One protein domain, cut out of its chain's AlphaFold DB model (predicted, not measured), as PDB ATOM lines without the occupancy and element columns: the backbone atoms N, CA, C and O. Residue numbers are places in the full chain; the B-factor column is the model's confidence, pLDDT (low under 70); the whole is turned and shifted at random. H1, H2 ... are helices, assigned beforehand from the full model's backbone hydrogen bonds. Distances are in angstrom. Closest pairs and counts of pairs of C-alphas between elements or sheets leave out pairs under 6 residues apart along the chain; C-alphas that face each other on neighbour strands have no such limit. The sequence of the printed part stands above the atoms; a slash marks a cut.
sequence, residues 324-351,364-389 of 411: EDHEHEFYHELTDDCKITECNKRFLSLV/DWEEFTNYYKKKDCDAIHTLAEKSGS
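What this domain is: This is residues 324 to 351 and 364 to 389 of the 411 residues of the protein "YodA-domain-containing protein" of Piromyces finnis (UniProt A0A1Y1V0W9). Two helix pairs stand end to end: the long helix H1 and the last helix H4 lie side by side and run opposite ways, and at the end of H1 the chain turns a corner into H2, which lies beside the short H3 as a small head. H1 and H4 make most of the length, and their far end holds both the first and the last printed residue. The printed part has 54 residues with four named helices, H1, H2, H3 and H4 in that order, and no named strand; its class is all helix. It is compact, with a radius of gyration of the C-alphas of 10.6 A, yet elongated in outline, spanning 31 by 17 by 17 A.

Where its parts are: Find C-alpha 324 at (-29.980, 12.799, -11.313); from there H1, residues 324 to 339, runs 23.5 A to C-alpha 339 at (-31.358, 36.089, -14.444). After Ile 340 comes H2, residues 341 to 351, 15.9 A from first to last C-alpha. Past the cut, look for H3 at residues 369 to 374, 8.7 A long. H4, residues 378 to 387, runs 15.2 A and ends at C-alpha 387, at (-30.201, 17.121, -4.147).

How they stand to each other: Start with H1 and H4, which touch at a shallow tilt of 13 degrees, opposite ways; their closest C-alphas are those of Thr 335 and Ile 380, 5.8 A apart. H1 and H2 touch only at the corner by their link, H1 with residues 337 to 338 alone, and the closest C-alphas, those of Cys 338 and Asn 344, are 4.8 A apart. The tilt there is steep, 63 degrees, opposite ways. Look next at H2 and H3, which touch with C-alphas 344 and 372 closest, 6.0 A apart; they run opposite ways at a shallow tilt of 34 degrees, only just short of steep. H3 is close to H1 but not clearly touching, with the closest C-alphas, those of Cys 338 and Tyr 372, 5.6 A apart. H2 and H4 are apart. Every O i to N i+4 pair is within hydrogen-bond range in H1, H2 and H3; in H4 it is 3 of 6, beside 6 of 7 O i to N i+3 pairs.

The domain as a whole: The two C-alphas farthest apart are those of Glu 342 and Ser 389, 32.5 A. Residues 352 to 363 are not printed, and C-alphas 351 and 364 are 9.4 A apart across this cut, which lies in the link from H2 to H3. The links H1 to H2 and H3 to H4 are tight. Read the B-factor column for the model's confidence: the mean pLDDT of the printed part is 79.1, and residues 324 to 329 and 381 to 389 are under 70.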
ATOM      1  N   GLU A 324     -30.634  11.638 -11.922       31.84
ATOM      2  CA  GLU A 324     -29.980  12.799 -11.313       31.84
ATOM      3  C   GLU A 324     -29.470  13.817 -12.363       31.84
ATOM      4  O   GLU A 324     -29.533  15.017 -12.109       31.84
ATOM      5  N   ASP A 325     -29.053  13.398 -13.567       39.62
ATOM      6  CA  ASP A 325     -28.443  14.317 -14.557       39.62
ATOM      7  C   ASP A 325     -29.452  15.259 -15.244       39.62
ATOM      8  O   ASP A 325     -29.167  16.443 -15.426       39.62
ATOM      9  N   HIS A 326     -30.667  14.782 -15.547       41.69
ATOM     10  CA  HIS A 326     -31.757  15.639 -16.045       41.69
ATOM     11  C   HIS A 326     -32.205  16.664 -14.996       41.69
ATOM     12  O   HIS A 326     -32.650  17.763 -15.328       41.69
ATOM     13  N   GLU A 327     -32.077  16.312 -13.713       47.84
ATOM     14  CA  GLU A 327     -32.358  17.237 -12.624       47.84
ATOM     15  C   GLU A 327     -31.304  18.352 -12.592       47.84
ATOM     16  O   GLU A 327     -31.652  19.508 -12.400       47.84
ATOM     17  N   HIS A 328     -30.032  18.074 -12.877       55.56
ATOM     18  CA  HIS A 328     -29.017  19.128 -12.942       55.56
ATOM     19  C   HIS A 328     -29.273  20.136 -14.075       55.56
ATOM     20  O   HIS A 328     -29.248  21.346 -13.826       55.56
ATOM     21  N   GLU A 329     -29.591  19.668 -15.284       58.06
ATOM     22  CA  GLU A 329     -29.866  20.521 -16.450       58.06
ATOM     23  C   GLU A 329     -31.058  21.469 -16.222       58.06
ATOM     24  O   GLU A 329     -30.939  22.681 -16.412       58.06
ATOM     25  N   PHE A 330     -32.169  20.968 -15.675       74.38
ATOM     26  CA  PHE A 330     -33.345  21.792 -15.371       74.38
ATOM     27  C   PHE A 330     -33.041  22.949 -14.398       74.38
ATOM     28  O   PHE A 330     -33.554  24.063 -14.548       74.38
ATOM     29  N   TYR A 331     -32.187  22.722 -13.393       76.25
ATOM     30  CA  TYR A 331     -31.833  23.761 -12.419       76.25
ATOM     31  C   TYR A 331     -30.868  24.798 -13.003       76.25
ATOM     32  O   TYR A 331     -30.918  25.966 -12.590       76.25
ATOM     33  N   HIS A 332     -30.023  24.417 -13.965       76.75
ATOM     34  CA  HIS A 332     -29.230  25.371 -14.746       76.75
ATOM     35  C   HIS A 332     -30.145  26.294 -15.557       76.75
ATOM     36  O   HIS A 332     -30.055  27.518 -15.425       76.75
ATOM     37  N   GLU A 333     -31.119  25.724 -16.263       81.00
ATOM     38  CA  GLU A 333     -32.097  26.474 -17.053       81.00
ATOM     39  C   GLU A 333     -32.952  27.410 -16.182       81.00
ATOM     40  O   GLU A 333     -33.155  28.579 -16.519       81.00
ATOM     41  N   LEU A 334     -33.387  26.962 -14.996       84.81
ATOM     42  CA  LEU A 334     -34.095  27.810 -14.023       84.81
ATOM     43  C   LEU A 334     -33.223  28.969 -13.533       84.81
ATOM     44  O   LEU A 334     -33.709  30.083 -13.310       84.81
ATOM     45  N   THR A 335     -31.934  28.707 -13.328       85.88
ATOM     46  CA  THR A 335     -30.975  29.710 -12.868       85.88
ATOM     47  C   THR A 335     -30.799  30.803 -13.920       85.88
ATOM     48  O   THR A 335     -30.859  31.991 -13.582       85.88
ATOM     49  N   ASP A 336     -30.640  30.436 -15.188       85.62
ATOM     50  CA  ASP A 336     -30.430  31.397 -16.273       85.62
ATOM     51  C   ASP A 336     -31.714  32.130 -16.661       85.62
ATOM     52  O   ASP A 336     -31.717  33.358 -16.814       85.62
ATOM     53  N   ASP A 337     -32.845  31.430 -16.668       92.31
ATOM     54  CA  ASP A 337     -34.158  32.032 -16.856       92.31
ATOM     55  C   ASP A 337     -34.479  33.069 -15.765       92.31
ATOM     56  O   ASP A 337     -34.973  34.164 -16.056       92.31
ATOM     57  N   CYS A 338     -34.115  32.784 -14.509       94.38
ATOM     58  CA  CYS A 338     -34.246  33.721 -13.394       94.38
ATOM     59  C   CYS A 338     -33.428  35.009 -13.588       94.38
ATOM     60  O   CYS A 338     -33.877  36.084 -13.154       94.38
ATOM     61  N   LYS A 339     -32.246  34.933 -14.217       90.56
ATOM     62  CA  LYS A 339     -31.358  36.089 -14.444       90.56
ATOM     63  C   LYS A 339     -31.911  37.031 -15.519       90.56
ATOM     64  O   LYS A 339     -31.755  38.253 -15.399       90.56
ATOM     65  N   ILE A 340     -32.596  36.500 -16.533       91.50
ATOM     66  CA  ILE A 340     -33.178  37.288 -17.629       91.50
ATOM     67  C   ILE A 340     -34.439  38.012 -17.138       91.50
ATOM     68  O   ILE A 340     -35.355  37.418 -16.579       91.50
ATOM     69  N   THR A 341     -34.520  39.333 -17.329       94.25
ATOM     70  CA  THR A 341     -35.576  40.150 -16.695       94.25
ATOM     71  C   THR A 341     -36.980  39.824 -17.207       94.25
ATOM     72  O   THR A 341     -37.928  39.784 -16.420       94.25
ATOM     73  N   GLU A 342     -37.126  39.610 -18.507       94.25
ATOM     74  CA  GLU A 342     -38.372  39.249 -19.176       94.25
ATOM     75  C   GLU A 342     -38.808  37.836 -18.775       94.25
ATOM     76  O   GLU A 342     -39.953  37.650 -18.362       94.25
ATOM     77  N   CYS A 343     -37.880  36.877 -18.791       95.19
ATOM     78  CA  CYS A 343     -38.135  35.484 -18.427       95.19
ATOM     79  C   CYS A 343     -38.465  35.320 -16.942       95.19
ATOM     80  O   CYS A 343     -39.421  34.619 -16.600       95.19
ATOM     81  N   ASN A 344     -37.805  36.092 -16.074       97.12
ATOM     82  CA  ASN A 344     -38.124  36.177 -14.656       97.12
ATOM     83  C   ASN A 344     -39.564  36.652 -14.412       97.12
ATOM     84  O   ASN A 344     -40.318  36.018 -13.671       97.12
ATOM     85  N   LYS A 345     -39.983  37.742 -15.070       97.19
ATOM     86  CA  LYS A 345     -41.370  38.234 -14.973       97.19
ATOM     87  C   LYS A 345     -42.359  37.207 -15.514       97.19
ATOM     88  O   LYS A 345     -43.366  36.939 -14.866       97.19
ATOM     89  N   ARG A 346     -42.049  36.621 -16.672       97.06
ATOM     90  CA  ARG A 346     -42.841  35.563 -17.307       97.06
ATOM     91  C   ARG A 346     -43.031  34.370 -16.371       97.06
ATOM     92  O   ARG A 346     -44.162  33.915 -16.240       97.06
ATOM     93  N   PHE A 347     -41.984  33.919 -15.679       97.75
ATOM     94  CA  PHE A 347     -42.062  32.811 -14.726       97.75
ATOM     95  C   PHE A 347     -43.062  33.109 -13.607       97.75
ATOM     96  O   PHE A 347     -43.954  32.316 -13.321       97.75
ATOM     97  N   LEU A 348     -42.957  34.293 -12.995       97.88
ATOM     98  CA  LEU A 348     -43.853  34.700 -11.912       97.88
ATOM     99  C   LEU A 348     -45.313  34.768 -12.378       97.88
ATOM    100  O   LEU A 348     -46.197  34.275 -11.673       97.88
ATOM    101  N   SER A 349     -45.556  35.320 -13.571       97.94
ATOM    102  CA  SER A 349     -46.884  35.346 -14.187       97.94
ATOM    103  C   SER A 349     -47.413  33.945 -14.498       97.94
ATOM    104  O   SER A 349     -48.583  33.669 -14.237       97.94
ATOM    105  N   LEU A 350     -46.566  33.045 -15.008       97.31
ATOM    106  CA  LEU A 350     -46.926  31.655 -15.298       97.31
ATOM    107  C   LEU A 350     -47.404  30.941 -14.030       97.31
ATOM    108  O   LEU A 350     -48.502  30.388 -14.020       97.31
ATOM    109  N   VAL A 351     -46.636  31.008 -12.938       96.75
ATOM    110  CA  VAL A 351     -47.007  30.356 -11.670       96.75
ATOM    111  C   VAL A 351     -48.311  30.917 -11.101       96.75
ATOM    112  O   VAL A 351     -49.134  30.169 -10.571       96.75
ATOM    113  N   ASP A 364     -44.804  22.029  -9.150       79.19
ATOM    114  CA  ASP A 364     -43.510  21.819  -9.794       79.19
ATOM    115  C   ASP A 364     -42.778  23.156 -10.016       79.19
ATOM    116  O   ASP A 364     -41.566  23.199 -10.165       79.19
ATOM    117  N   TRP A 365     -43.506  24.280  -9.976       86.81
ATOM    118  CA  TRP A 365     -42.958  25.619 -10.222       86.81
ATOM    119  C   TRP A 365     -42.945  26.526  -8.982       86.81
ATOM    120  O   TRP A 365     -42.176  27.490  -8.888       86.81
ATOM    121  N   GLU A 366     -43.842  26.281  -8.023       88.62
ATOM    122  CA  GLU A 366     -44.080  27.193  -6.902       88.62
ATOM    123  C   GLU A 366     -42.858  27.342  -5.986       88.62
ATOM    124  O   GLU A 366     -42.611  28.444  -5.484       88.62
ATOM    125  N   GLU A 367     -42.066  26.284  -5.805       88.75
ATOM    126  CA  GLU A 367     -40.886  26.319  -4.936       88.75
ATOM    127  C   GLU A 367     -39.821  27.320  -5.409       88.75
ATOM    128  O   GLU A 367     -39.197  28.000  -4.584       88.75
ATOM    129  N   PHE A 368     -39.704  27.531  -6.723       92.19
ATOM    130  CA  PHE A 368     -38.724  28.448  -7.306       92.19
ATOM    131  C   PHE A 368     -39.147  29.923  -7.236       92.19
ATOM    132  O   PHE A 368     -38.322  30.838  -7.308       92.19
ATOM    133  N   THR A 369     -40.438  30.189  -7.013       94.12
ATOM    134  CA  THR A 369     -41.029  31.539  -7.053       94.12
ATOM    135  C   THR A 369     -40.334  32.524  -6.105       94.12
ATOM    136  O   THR A 369     -40.230  33.717  -6.399       94.12
ATOM    137  N   ASN A 370     -39.857  32.056  -4.947       93.94
ATOM    138  CA  ASN A 370     -39.168  32.917  -3.984       93.94
ATOM    139  C   ASN A 370     -37.801  33.397  -4.485       93.94
ATOM    140  O   ASN A 370     -37.446  34.545  -4.210       93.94
ATOM    141  N   TYR A 371     -37.069  32.561  -5.223       94.50
ATOM    142  CA  TYR A 371     -35.787  32.929  -5.825       94.50
ATOM    143  C   TYR A 371     -35.999  33.953  -6.933       94.50
ATOM    144  O   TYR A 371     -35.404  35.028  -6.894       94.50
ATOM    145  N   TYR A 372     -36.971  33.705  -7.814       96.25
ATOM    146  CA  TYR A 372     -37.360  34.634  -8.876       96.25
ATOM    147  C   TYR A 372     -37.776  36.009  -8.337       96.25
ATOM    148  O   TYR A 372     -37.271  37.031  -8.801       96.25
ATOM    149  N   LYS A 373     -38.622  36.056  -7.295       96.19
ATOM    150  CA  LYS A 373     -39.052  37.314  -6.648       96.19
ATOM    151  C   LYS A 373     -37.895  38.101  -6.038       96.19
ATOM    152  O   LYS A 373     -37.924  39.330  -6.047       96.19
ATOM    153  N   LYS A 374     -36.916  37.405  -5.458       95.06
ATOM    154  CA  LYS A 374     -35.738  38.021  -4.831       95.06
ATOM    155  C   LYS A 374     -34.606  38.288  -5.824       95.06
ATOM    156  O   LYS A 374     -33.662  38.977  -5.449       95.06
ATOM    157  N   LYS A 375     -34.711  37.766  -7.054       91.25
ATOM    158  CA  LYS A 375     -33.607  37.632  -8.015       91.25
ATOM    159  C   LYS A 375     -32.372  36.958  -7.405       91.25
ATOM    160  O   LYS A 375     -31.242  37.320  -7.706       91.25
ATOM    161  N   ASP A 376     -32.608  35.991  -6.526       91.94
ATOM    162  CA  ASP A 376     -31.570  35.189  -5.875       91.94
ATOM    163  C   ASP A 376     -31.313  33.927  -6.711       91.94
ATOM    164  O   ASP A 376     -31.621  32.815  -6.293       91.94
ATOM    165  N   CYS A 377     -30.890  34.128  -7.962       90.50
ATOM    166  CA  CYS A 377     -30.868  33.073  -8.977       90.50
ATOM    167  C   CYS A 377     -29.759  32.046  -8.723       90.50
ATOM    168  O   CYS A 377     -29.996  30.855  -8.861       90.50
ATOM    169  N   ASP A 378     -28.590  32.481  -8.248       85.81
ATOM    170  CA  ASP A 378     -27.472  31.574  -7.946       85.81
ATOM    171  C   ASP A 378     -27.809  30.605  -6.795       85.81
ATOM    172  O   ASP A 378     -27.270  29.505  -6.713       85.81
ATOM    173  N   ALA A 379     -28.750  30.971  -5.915       86.38
ATOM    174  CA  ALA A 379     -29.229  30.073  -4.869       86.38
ATOM    175  C   ALA A 379     -30.076  28.908  -5.419       86.38
ATOM    176  O   ALA A 379     -30.181  27.886  -4.740       86.38
ATOM    177  N   ILE A 380     -30.629  29.019  -6.636       81.69
ATOM    178  CA  ILE A 380     -31.305  27.907  -7.327       81.69
ATOM    179  C   ILE A 380     -30.282  26.813  -7.653       81.69
ATOM    180  O   ILE A 380     -30.514  25.658  -7.314       81.69
ATOM    181  N   HIS A 381     -29.107  27.177  -8.179       67.25
ATOM    182  CA  HIS A 381     -28.007  26.240  -8.439       67.25
ATOM    183  C   HIS A 381     -27.583  25.463  -7.180       67.25
ATOM    184  O   HIS A 381     -27.356  24.256  -7.214       67.25
ATOM    185  N   THR A 382     -27.564  26.124  -6.016       67.94
ATOM    186  CA  THR A 382     -27.216  25.459  -4.744       67.94
ATOM    187  C   THR A 382     -28.256  24.442  -4.251       67.94
ATOM    188  O   THR A 382     -27.994  23.720  -3.285       67.94
ATOM    189  N   LEU A 383     -29.446  24.386  -4.864       68.62
ATOM    190  CA  LEU A 383     -30.412  23.310  -4.625       68.62
ATOM    191  C   LEU A 383     -29.998  22.027  -5.349       68.62
ATOM    192  O   LEU A 383     -30.069  20.971  -4.724       68.62
ATOM    193  N   ALA A 384     -29.481  22.135  -6.577       54.88
ATOM    194  CA  ALA A 384     -28.953  21.005  -7.345       54.88
ATOM    195  C   ALA A 384     -27.741  20.359  -6.644       54.88
ATOM    196  O   ALA A 384     -27.627  19.143  -6.533       54.88
ATOM    197  N   GLU A 385     -26.869  21.173  -6.036       48.97
ATOM    198  CA  GLU A 385     -25.741  20.672  -5.229       48.97
ATOM    199  C   GLU A 385     -26.183  19.936  -3.947       48.97
ATOM    200  O   GLU A 385     -25.447  19.113  -3.398       48.97
ATOM    201  N   LYS A 386     -27.384  20.230  -3.431       49.75
ATOM    202  CA  LYS A 386     -27.937  19.580  -2.230       49.75
ATOM    203  C   LYS A 386     -28.785  18.354  -2.548       49.75
ATOM    204  O   LYS A 386     -28.825  17.460  -1.698       49.75
ATOM    205  N   SER A 387     -29.450  18.302  -3.703       45.03
ATOM    206  CA  SER A 387     -30.201  17.121  -4.147       45.03
ATOM    207  C   SER A 387     -29.253  15.946  -4.403       45.03
ATOM    208  O   SER A 387     -29.494  14.876  -3.847       45.03
ATOM    209  N   GLY A 388     -28.094  16.174  -5.035       36.50
ATOM    210  CA  GLY A 388     -27.042  15.154  -5.205       36.50
ATOM    211  C   GLY A 388     -26.393  14.646  -3.900       36.50
ATOM    212  O   GLY A 388     -25.762  13.594  -3.869       36.50
ATOM    213  N   SER A 389     -26.566  15.352  -2.771       29.30
ATOM    214  CA  SER A 389     -26.030  14.961  -1.451       29.30
ATOM    215  C   SER A 389     -27.056  14.268  -0.537       29.30
ATOM    216  O   SER A 389     -26.674  13.767   0.530       29.30
TER     217      SER A 389